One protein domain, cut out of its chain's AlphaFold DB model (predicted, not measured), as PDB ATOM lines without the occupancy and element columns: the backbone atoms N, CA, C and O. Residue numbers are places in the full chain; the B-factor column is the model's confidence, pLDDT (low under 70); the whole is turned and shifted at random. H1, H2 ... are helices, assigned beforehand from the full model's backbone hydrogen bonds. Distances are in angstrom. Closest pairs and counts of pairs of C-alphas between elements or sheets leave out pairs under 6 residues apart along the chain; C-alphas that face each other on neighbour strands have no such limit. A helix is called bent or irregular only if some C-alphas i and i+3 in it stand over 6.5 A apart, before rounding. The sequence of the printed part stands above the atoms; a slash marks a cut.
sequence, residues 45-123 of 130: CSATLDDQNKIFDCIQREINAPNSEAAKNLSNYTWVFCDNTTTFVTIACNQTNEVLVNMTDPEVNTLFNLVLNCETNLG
ATOM      1  N   CYS A  45     134.387 129.157 132.419       91.25
ATOM      2  CA  CYS A  45     133.733 127.889 132.733       91.25
ATOM      3  C   CYS A  45     132.202 127.954 132.779       91.25
ATOM      4  O   CYS A  45     131.552 126.912 132.727       91.25
ATOM      5  N   SER A  46     131.622 129.152 132.860       90.19
ATOM      6  CA  SER A  46     130.178 129.393 132.767       90.19
ATOM      7  C   SER A  46     129.763 130.096 131.468       90.19
ATOM      8  O   SER A  46     128.569 130.306 131.249       90.19
ATOM      9  N   ALA A  47     130.721 130.446 130.605       89.56
ATOM     10  CA  ALA A  47     130.470 131.078 129.317       89.56
ATOM     11  C   ALA A  47     129.771 130.120 128.335       89.56
ATOM     12  O   ALA A  47     129.784 128.896 128.495       89.56
ATOM     13  N   THR A  48     129.149 130.679 127.294       92.44
ATOM     14  CA  THR A  48     128.551 129.865 126.226       92.44
ATOM     15  C   THR A  48     129.634 129.100 125.462       92.44
ATOM     16  O   THR A  48     130.790 129.510 125.447       92.44
ATOM     17  N   LEU A  49     129.275 128.009 124.775       92.19
ATOM     18  CA  LEU A  49     130.240 127.261 123.954       92.19
ATOM     19  C   LEU A  49     130.901 128.145 122.877       92.19
ATOM     20  O   LEU A  49     132.083 127.990 122.582       92.19
ATOM     21  N   ASP A  50     130.141 129.072 122.290       92.69
ATOM     22  CA  ASP A  50     130.650 130.024 121.299       92.69
ATOM     23  C   ASP A  50     131.671 130.988 121.923       92.69
ATOM     24  O   ASP A  50     132.762 131.174 121.383       92.69
ATOM     25  N   ASP A  51     131.370 131.529 123.106       93.25
ATOM     26  CA  ASP A  51     132.298 132.397 123.836       93.25
ATOM     27  C   ASP A  51     133.539 131.636 124.316       93.25
ATOM     28  O   ASP A  51     134.647 132.151 124.195       93.25
ATOM     29  N   GLN A  52     133.391 130.393 124.788       94.06
ATOM     30  CA  GLN A  52     134.521 129.537 125.166       94.06
ATOM     31  C   GLN A  52     135.479 129.317 123.995       94.06
ATOM     32  O   GLN A  52     136.690 129.443 124.167       94.06
ATOM     33  N   ASN A  53     134.959 129.044 122.796       95.12
ATOM     34  CA  ASN A  53     135.796 128.904 121.605       95.12
ATOM     35  C   ASN A  53     136.517 130.213 121.262       95.12
ATOM     36  O   ASN A  53     137.725 130.202 121.052       95.12
ATOM     37  N   LYS A  54     135.821 131.356 121.284       95.19
ATOM     38  CA  LYS A  54     136.444 132.666 121.018       95.19
ATOM     39  C   LYS A  54     137.529 133.016 122.037       95.19
ATOM     40  O   LYS A  54     138.575 133.551 121.664       95.19
ATOM     41  N   ILE A  55     137.285 132.729 123.317       94.75
ATOM     42  CA  ILE A  55     138.263 132.935 124.388       94.75
ATOM     43  C   ILE A  55     139.465 132.018 124.169       94.75
ATOM     44  O   ILE A  55     140.597 132.490 124.242       94.75
ATOM     45  N   PHE A  56     139.246 130.746 123.837       94.94
ATOM     46  CA  PHE A  56     140.331 129.811 123.545       94.94
ATOM     47  C   PHE A  56     141.166 130.250 122.333       94.94
ATOM     48  O   PHE A  56     142.391 130.303 122.433       94.94
ATOM     49  N   ASP A  57     140.535 130.693 121.245       94.75
ATOM     50  CA  ASP A  57     141.233 131.253 120.078       94.75
ATOM     51  C   ASP A  57     142.068 132.492 120.448       94.75
ATOM     52  O   ASP A  57     143.159 132.719 119.915       94.75
ATOM     53  N   CYS A  58     141.562 133.327 121.363       95.25
ATOM     54  CA  CYS A  58     142.312 134.454 121.905       95.25
ATOM     55  C   CYS A  58     143.535 133.984 122.705       95.25
ATOM     56  O   CYS A  58     144.642 134.453 122.442       95.25
ATOM     57  N   ILE A  59     143.364 133.020 123.611       94.31
ATOM     58  CA  ILE A  59     144.445 132.438 124.417       94.31
ATOM     59  C   ILE A  59     145.534 131.863 123.508       94.31
ATOM     60  O   ILE A  59     146.715 132.156 123.692       94.31
ATOM     61  N   GLN A  60     145.149 131.099 122.483       92.88
ATOM     62  CA  GLN A  60     146.092 130.545 121.514       92.88
ATOM     63  C   GLN A  60     146.881 131.640 120.793       92.88
ATOM     64  O   GLN A  60     148.082 131.483 120.565       92.88
ATOM     65  N   ARG A  61     146.245 132.762 120.445       92.62
ATOM     66  CA  ARG A  61     146.929 133.899 119.816       92.62
ATOM     67  C   ARG A  61     147.964 134.531 120.746       92.62
ATOM     68  O   ARG A  61     149.075 134.801 120.299       92.62
ATOM     69  N   GLU A  62     147.614 134.733 122.013       91.75
ATOM     70  CA  GLU A  62     148.502 135.313 123.029       91.75
ATOM     71  C   GLU A  62     149.680 134.386 123.370       91.75
ATOM     72  O   GLU A  62     150.818 134.840 123.493       91.75
ATOM     73  N   ILE A  63     149.447 133.074 123.469       90.81
ATOM     74  CA  ILE A  63     150.509 132.080 123.699       90.81
ATOM     75  C   ILE A  63     151.467 132.014 122.507       90.81
ATOM     76  O   ILE A  63     152.680 131.969 122.691       90.81
ATOM     77  N   ASN A  64     150.945 132.055 121.278       88.38
ATOM     78  CA  ASN A  64     151.764 131.991 120.065       88.38
ATOM     79  C   ASN A  64     152.380 133.342 119.659       88.38
ATOM     80  O   ASN A  64     153.102 133.414 118.660       88.38
ATOM     81  N   ALA A  65     152.109 134.420 120.400       88.62
ATOM     82  CA  ALA A  65     152.702 135.719 120.126       88.62
ATOM     83  C   ALA A  65     154.234 135.673 120.328       88.62
ATOM     84  O   ALA A  65     154.726 135.069 121.289       88.62
ATOM     85  N   PRO A  66     155.025 136.337 119.463       85.88
ATOM     86  CA  PRO A  66     156.467 136.425 119.654       85.88
ATOM     87  C   PRO A  66     156.811 137.002 121.031       85.88
ATOM     88  O   PRO A  66     156.306 138.056 121.407       85.88
ATOM     89  N   ASN A  67     157.716 136.339 121.756       85.12
ATOM     90  CA  ASN A  67     158.138 136.716 123.110       85.12
ATOM     91  C   ASN A  67     157.031 136.701 124.179       85.12
ATOM     92  O   ASN A  67     157.240 137.325 125.221       85.12
ATOM     93  N   SER A  68     155.926 135.975 123.959       87.75
ATOM     94  CA  SER A  68     154.831 135.832 124.927       87.75
ATOM     95  C   SER A  68     155.347 135.507 126.331       87.75
ATOM     96  O   SER A  68     155.987 134.479 126.562       87.75
ATOM     97  N   GLU A  69     155.092 136.415 127.272       91.00
ATOM     98  CA  GLU A  69     155.438 136.229 128.680       91.00
ATOM     99  C   GLU A  69     154.590 135.120 129.303       91.00
ATOM    100  O   GLU A  69     155.118 134.264 130.008       91.00
ATOM    101  N   ALA A  70     153.305 135.056 128.933       90.50
ATOM    102  CA  ALA A  70     152.413 133.984 129.350       90.50
ATOM    103  C   ALA A  70     152.952 132.612 128.924       90.50
ATOM    104  O   ALA A  70     152.997 131.698 129.740       90.50
ATOM    105  N   ALA A  71     153.440 132.475 127.687       90.00
ATOM    106  CA  ALA A  71     154.017 131.218 127.217       90.00
ATOM    107  C   ALA A  71     155.326 130.844 127.933       90.00
ATOM    108  O   ALA A  71     155.583 129.663 128.158       90.00
ATOM    109  N   LYS A  72     156.147 131.828 128.327       89.75
ATOM    110  CA  LYS A  72     157.358 131.583 129.133       89.75
ATOM    111  C   LYS A  72     156.999 131.096 130.536       89.75
ATOM    112  O   LYS A  72     157.524 130.072 130.977       89.75
ATOM    113  N   ASN A  73     156.078 131.791 131.198       91.50
ATOM    114  CA  ASN A  73     155.628 131.464 132.551       91.50
ATOM    115  C   ASN A  73     154.871 130.131 132.594       91.50
ATOM    116  O   ASN A  73     154.974 129.410 133.574       91.50
ATOM    117  N   LEU A  74     154.172 129.770 131.515       91.94
ATOM    118  CA  LEU A  74     153.447 128.505 131.366       91.94
ATOM    119  C   LEU A  74     154.225 127.468 130.547       91.94
ATOM    120  O   LEU A  74     153.617 126.548 130.006       91.94
ATOM    121  N   SER A  75     155.549 127.594 130.424       89.62
ATOM    122  CA  SER A  75     156.361 126.763 129.516       89.62
ATOM    123  C   SER A  75     156.149 125.254 129.708       89.62
ATOM    124  O   SER A  75     155.985 124.540 128.716       89.62
ATOM    125  N   ASN A  76     156.027 124.788 130.956       89.19
ATOM    126  CA  ASN A  76     155.745 123.385 131.312       89.19
ATOM    127  C   ASN A  76     154.339 122.901 130.899       89.19
ATOM    128  O   ASN A  76     154.085 121.700 130.819       89.19
ATOM    129  N   TYR A  77     153.429 123.835 130.627       89.25
ATOM    130  CA  TYR A  77     152.011 123.602 130.359       89.25
ATOM    131  C   TYR A  77     151.561 124.148 129.002       89.25
ATOM    132  O   TYR A  77     150.376 124.125 128.694       89.25
ATOM    133  N   THR A  78     152.485 124.610 128.155       85.94
ATOM    134  CA  THR A  78     152.171 125.167 126.827       85.94
ATOM    135  C   THR A  78     151.345 124.215 125.959       85.94
ATOM    136  O   THR A  78     150.461 124.656 125.226       85.94
ATOM    137  N   TRP A  79     151.561 122.905 126.108       86.06
ATOM    138  CA  TRP A  79     150.802 121.852 125.430       86.06
ATOM    139  C   TRP A  79     149.285 121.939 125.667       86.06
ATOM    140  O   TRP A  79     148.513 121.589 124.776       86.06
ATOM    141  N   VAL A  80     148.848 122.466 126.820       88.44
ATOM    142  CA  VAL A  80     147.431 122.641 127.191       88.44
ATOM    143  C   VAL A  80     146.697 123.565 126.214       88.44
ATOM    144  O   VAL A  80     145.497 123.415 125.996       88.44
ATOM    145  N   PHE A  81     147.418 124.499 125.589       88.00
ATOM    146  CA  PHE A  81     146.860 125.460 124.634       88.00
ATOM    147  C   PHE A  81     146.969 124.989 123.181       88.00
ATOM    148  O   PHE A  81     146.381 125.601 122.295       88.00
ATOM    149  N   CYS A  82     147.726 123.926 122.920       83.44
ATOM    150  CA  CYS A  82     147.992 123.433 121.569       83.44
ATOM    151  C   CYS A  82     147.028 122.329 121.121       83.44
ATOM    152  O   CYS A  82     147.037 121.957 119.951       83.44
ATOM    153  N   ASP A  83     146.217 121.805 122.040       83.94
ATOM    154  CA  ASP A  83     145.145 120.867 121.722       83.94
ATOM    155  C   ASP A  83     143.872 121.637 121.299       83.94
ATOM    156  O   ASP A  83     143.936 122.639 120.584       83.94
ATOM    157  N   ASN A  84     142.696 121.186 121.725       87.75
ATOM    158  CA  ASN A  84     141.406 121.767 121.381       87.75
ATOM    159  C   ASN A  84     140.701 122.375 122.607       87.75
ATOM    160  O   ASN A  84     141.012 122.053 123.759       87.75
ATOM    161  N   THR A  85     139.680 123.202 122.353       90.44
ATOM    162  CA  THR A  85     138.896 123.874 123.400       90.44
ATOM    163  C   THR A  85     138.306 122.899 124.423       90.44
ATOM    164  O   THR A  85     138.238 123.223 125.603       90.44
ATOM    165  N   THR A  86     137.891 121.691 124.021       89.75
ATOM    166  CA  THR A  86     137.297 120.704 124.940       89.75
ATOM    167  C   THR A  86     138.314 120.176 125.949       89.75
ATOM    168  O   THR A  86     137.998 120.065 127.138       89.75
ATOM    169  N   THR A  87     139.541 119.892 125.507       89.50
ATOM    170  CA  THR A  87     140.640 119.521 126.410       89.50
ATOM    171  C   THR A  87     140.940 120.667 127.368       89.50
ATOM    172  O   THR A  87     141.009 120.456 128.581       89.50
ATOM    173  N   PHE A  88     141.026 121.892 126.845       91.69
ATOM    174  CA  PHE A  88     141.273 123.074 127.662       91.69
ATOM    175  C   PHE A  88     140.190 123.289 128.729       91.69
ATOM    176  O   PHE A  88     140.517 123.441 129.902       91.69
ATOM    177  N   VAL A  89     138.905 123.213 128.365       90.94
ATOM    178  CA  VAL A  89     137.773 123.291 129.308       90.94
ATOM    179  C   VAL A  89     137.872 122.203 130.375       90.94
ATOM    180  O   VAL A  89     137.687 122.479 131.558       90.94
ATOM    181  N   THR A  90     138.212 120.974 129.988       90.56
ATOM    182  CA  THR A  90     138.358 119.854 130.932       90.56
ATOM    183  C   THR A  90     139.459 120.100 131.967       90.56
ATOM    184  O   THR A  90     139.344 119.648 133.107       90.56
ATOM    185  N   ILE A  91     140.520 120.812 131.590       88.81
ATOM    186  CA  ILE A  91     141.628 121.163 132.483       88.81
ATOM    187  C   ILE A  91     141.278 122.392 133.323       88.81
ATOM    188  O   ILE A  91     141.297 122.322 134.548       88.81
ATOM    189  N   ALA A  92     140.914 123.497 132.673       88.19
ATOM    190  CA  ALA A  92     140.708 124.791 133.314       88.19
ATOM    191  C   ALA A  92     139.462 124.836 134.213       88.19
ATOM    192  O   ALA A  92     139.448 125.562 135.205       88.19
ATOM    193  N   CYS A  93     138.418 124.064 133.893       89.06
ATOM    194  CA  CYS A  93     137.141 124.105 134.616       89.06
ATOM    195  C   CYS A  93     136.950 122.980 135.627       89.06
ATOM    196  O   CYS A  93     135.963 122.978 136.363       89.06
ATOM    197  N   ASN A  94     137.892 122.043 135.699       89.75
ATOM    198  CA  ASN A  94     137.910 121.036 136.742       89.75
ATOM    199  C   ASN A  94     139.009 121.374 137.754       89.75
ATOM    200  O   ASN A  94     140.183 121.103 137.525       89.75
ATOM    201  N   GLN A  95     138.615 121.927 138.902       80.56
ATOM    202  CA  GLN A  95     139.544 122.345 139.962       80.56
ATOM    203  C   GLN A  95     140.385 121.196 140.534       80.56
ATOM    204  O   GLN A  95     141.428 121.444 141.129       80.56
ATOM    205  N   THR A  96     139.952 119.944 140.361       82.62
ATOM    206  CA  THR A  96     140.706 118.760 140.791       82.62
ATOM    207  C   THR A  96     141.490 118.119 139.647       82.62
ATOM    208  O   THR A  96     141.966 116.995 139.797       82.62
ATOM    209  N   ASN A  97     141.571 118.765 138.480       91.00
ATOM    210  CA  ASN A  97     142.369 118.259 137.373       91.00
ATOM    211  C   ASN A  97     143.846 118.274 137.773       91.00
ATOM    212  O   ASN A  97     144.365 119.305 138.194       91.00
ATOM    213  N   GLU A  98     144.518 117.135 137.621       87.50
ATOM    214  CA  GLU A  98     145.917 116.962 138.017       87.50
ATOM    215  C   GLU A  98     146.839 118.007 137.375       87.50
ATOM    216  O   GLU A  98     147.752 118.499 138.029       87.50
ATOM    217  N   VAL A  99     146.561 118.422 136.134       85.25
ATOM    218  CA  VAL A  99     147.345 119.456 135.445       85.25
ATOM    219  C   VAL A  99     147.260 120.793 136.178       85.25
ATOM    220  O   VAL A  99     148.284 121.425 136.406       85.25
ATOM    221  N   LEU A 100     146.053 121.208 136.571       85.38
ATOM    222  CA  LEU A 100     145.833 122.472 137.272       85.38
ATOM    223  C   LEU A 100     146.355 122.414 138.715       85.38
ATOM    224  O   LEU A 100     146.903 123.393 139.204       85.38
ATOM    225  N   VAL A 101     146.221 121.263 139.379       87.44
ATOM    226  CA  VAL A 101     146.729 121.035 140.744       87.44
ATOM    227  C   VAL A 101     148.260 121.031 140.794       87.44
ATOM    228  O   VAL A 101     148.837 121.439 141.798       87.44
ATOM    229  N   ASN A 102     148.920 120.582 139.725       92.25
ATOM    230  CA  ASN A 102     150.379 120.538 139.645       92.25
ATOM    231  C   ASN A 102     151.009 121.884 139.248       92.25
ATOM    232  O   ASN A 102     152.230 122.030 139.347       92.25
ATOM    233  N   MET A 103     150.213 122.860 138.795       90.81
ATOM    234  CA  MET A 103     150.700 124.214 138.543       90.81
ATOM    235  C   MET A 103     151.062 124.902 139.859       90.81
ATOM    236  O   MET A 103     150.357 124.815 140.863       90.81
ATOM    237  N   THR A 104     152.165 125.634 139.835       93.19
ATOM    238  CA  THR A 104     152.552 126.550 140.906       93.19
ATOM    239  C   THR A 104     151.622 127.768 140.944       93.19
ATOM    240  O   THR A 104     151.008 128.121 139.936       93.19
ATOM    241  N   ASP A 105     151.552 128.469 142.080       90.94
ATOM    242  CA  ASP A 105     150.729 129.684 142.199       90.94
ATOM    243  C   ASP A 105     151.014 130.727 141.090       90.94
ATOM    244  O   ASP A 105     150.055 131.271 140.533       90.94
ATOM    245  N   PRO A 106     152.277 130.995 140.684       91.81
ATOM    246  CA  PRO A 106     152.564 131.889 139.560       91.81
ATOM    247  C   PRO A 106     152.046 131.381 138.206       91.81
ATOM    248  O   PRO A 106     151.579 132.181 137.391       91.81
ATOM    249  N   GLU A 107     152.103 130.070 137.956       91.75
ATOM    250  CA  GLU A 107     151.571 129.453 136.734       91.75
ATOM    251  C   GLU A 107     150.042 129.562 136.700       91.75
ATOM    252  O   GLU A 107     149.485 130.043 135.710       91.75
ATOM    253  N   VAL A 108     149.360 129.232 137.803       90.44
ATOM    254  CA  VAL A 108     147.900 129.391 137.923       90.44
ATOM    255  C   VAL A 108     147.497 130.852 137.742       90.44
ATOM    256  O   VAL A 108     146.565 131.146 136.994       90.44
ATOM    257  N   ASN A 109     148.212 131.784 138.374       90.81
ATOM    258  CA  ASN A 109     147.940 133.212 138.239       90.81
ATOM    259  C   ASN A 109     148.159 133.699 136.797       90.81
ATOM    260  O   ASN A 109     147.368 134.487 136.281       90.81
ATOM    261  N   THR A 110     149.194 133.206 136.113       93.75
ATOM    262  CA  THR A 110     149.425 133.518 134.696       93.75
ATOM    263  C   THR A 110     148.278 133.000 133.829       93.75
ATOM    264  O   THR A 110     147.737 133.760 133.026       93.75
ATOM    265  N   LEU A 111     147.867 131.740 134.012       92.94
ATOM    266  CA  LEU A 111     146.731 131.148 133.298       92.94
ATOM    267  C   LEU A 111     145.449 131.958 133.532       92.94
ATOM    268  O   LEU A 111     144.751 132.311 132.585       92.94
ATOM    269  N   PHE A 112     145.161 132.289 134.787       92.00
ATOM    270  CA  PHE A 112     143.988 133.063 135.179       92.00
ATOM    271  C   PHE A 112     143.966 134.446 134.519       92.00
ATOM    272  O   PHE A 112     142.960 134.827 133.920       92.00
ATOM    273  N   ASN A 113     145.081 135.177 134.579       93.25
ATOM    274  CA  ASN A 113     145.188 136.507 133.977       93.25
ATOM    275  C   ASN A 113     145.078 136.454 132.453       93.25
ATOM    276  O   ASN A 113     144.472 137.338 131.851       93.25
ATOM    277  N   LEU A 114     145.612 135.403 131.830       93.88
ATOM    278  CA  LEU A 114     145.495 135.181 130.394       93.88
ATOM    279  C   LEU A 114     144.031 134.995 129.969       93.88
ATOM    280  O   LEU A 114     143.569 135.663 129.041       93.88
ATOM    281  N   VAL A 115     143.288 134.141 130.680       93.38
ATOM    282  CA  VAL A 115     141.854 133.927 130.429       93.38
ATOM    283  C   VAL A 115     141.075 135.230 130.645       93.38
ATOM    284  O   VAL A 115     140.324 135.648 129.764       93.38
ATOM    285  N   LEU A 116     141.303 135.915 131.770       92.00
ATOM    286  CA  LEU A 116     140.621 137.165 132.115       92.00
ATOM    287  C   LEU A 116     140.871 138.283 131.088       92.00
ATOM    288  O   LEU A 116     139.960 139.045 130.751       92.00
ATOM    289  N   ASN A 117     142.102 138.395 130.582       92.62
ATOM    290  CA  ASN A 117     142.448 139.372 129.554       92.62
ATOM    291  C   ASN A 117     141.692 139.079 128.249       92.62
ATOM    292  O   ASN A 117     141.122 139.983 127.640       92.62
ATOM    293  N   CYS A 118     141.613 137.808 127.851       94.31
ATOM    294  CA  CYS A 118     140.860 137.405 126.669       94.31
ATOM    295  C   CYS A 118     139.353 137.644 126.805       94.31
ATOM    296  O   CYS A 118     138.740 138.176 125.879       94.31
ATOM    297  N   GLU A 119     138.759 137.335 127.957       92.19
ATOM    298  CA  GLU A 119     137.362 137.673 128.253       92.19
ATOM    299  C   GLU A 119     137.110 139.179 128.143       92.19
ATOM    300  O   GLU A 119     136.176 139.610 127.465       92.19
ATOM    301  N   THR A 120     137.992 139.983 128.744       91.19
ATOM    302  CA  THR A 120     137.907 141.449 128.721       91.19
ATOM    303  C   THR A 120     137.982 141.989 127.293       91.19
ATOM    304  O   THR A 120     137.156 142.813 126.904       91.19
ATOM    305  N   ASN A 121     138.923 141.491 126.489       91.62
ATOM    306  CA  ASN A 121     139.106 141.908 125.097       91.62
ATOM    307  C   ASN A 121     137.917 141.532 124.204       91.62
ATOM    308  O   ASN A 121     137.604 142.252 123.255       91.62
ATOM    309  N   LEU A 122     137.253 140.417 124.503       92.75
ATOM    310  CA  LEU A 122     136.071 139.948 123.781       92.75
ATOM    311  C   LEU A 122     134.761 140.542 124.321       92.75
ATOM    312  O   LEU A 122     133.710 140.336 123.716       92.75
ATOM    313  N   GLY A 123     134.807 141.278 125.436       89.25
ATOM    314  CA  GLY A 123     133.618 141.799 126.108       89.25
ATOM    315  C   GLY A 123     132.743 140.706 126.727       89.25
ATOM    316  O   GLY A 123     131.550 140.929 126.928       89.25
TER     317      GLY A 123
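This is residues 45 to 123 of the 130 residues of the protein "Putative ixodes 14 kDa protein" of Ixodes ricinus (UniProt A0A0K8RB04). What does the whole look like? The longest helix, H6, makes one side of a compact body and crosses H1, the second long helix, steeply with its last part. H3 and H4 pack on H1 but stay apart from H6, while small H2 packs on H6 and small H5 meets H4 at a corner. What is it made of? The printed part has 79 residues with six named helices, H1 to H6 in order along the chain, and no named strand; the class is all helix and the packing mostly crossed. It is compact, with a radius of gyration of the C-alphas of 11.6 A, and rounded, spanning 31 by 28 by 20 A.

What does the longest helix touch? H6, residues 105 to 122, touches H1, residues 49 to 63, with its residues 114 to 122 alone, at a steep tilt of 62 degrees, opposite ways; the closest C-alphas are those of Ile 55 and Cys 118, 5.7 A. With residues 106 to 114 alone it touches H2, residues 69 to 73, closest at the C-alphas of Ala 70 and Thr 110, 6.1 A. What else touches H1, the hub? H3, residues 75 to 81, touches it at a shallow tilt of 34 degrees, only just short of steep, opposite ways, with the C-alphas of Gln 60 and Phe 81 closest at 6.0 A. H4, residues 85 to 92, touches residues 52 to 56 of H1 alone, about perpendicular at 79 degrees, with the C-alphas of Phe 56 and Thr 85 closest at 6.1 A. Where is H5? H5, residues 98 to 101, and H4 touch only at the corner, and only just, with 3 pairs of C-alphas within 8 A; the closest are those of Ile 91 and Leu 100, 6.5 A. How do the backbones run? Every O i to N i+4 pair is within hydrogen-bond range in H1, H2, H4 and H6, and H5 is too short for one. H3 has 0 of 3 such pairs but 2 of 4 O i to N i+3 pairs within range, and is irregular: C-alphas 76 and 79 are 7.8 A apart.

Where is H6? It runs 25.7 A from C-alpha 105 at (150.729, 129.684, 142.199) to C-alpha 122 at (136.071, 139.948, 123.781). Where are the others? H1 starts at C-alpha 49, (130.240, 127.261, 123.954), and is 20.8 A long; H3 measures 10.8 A, H4 10.1 A, H2 6.1 A and H5 5.0 A.

How far does it reach? The two C-alphas farthest apart, those of Pro 66 and Thr 96, are 31.7 A apart. Is anything missing or uncertain? The printed part has no cut, its five links are tight, and no printed residue is under 70 in pLDDT.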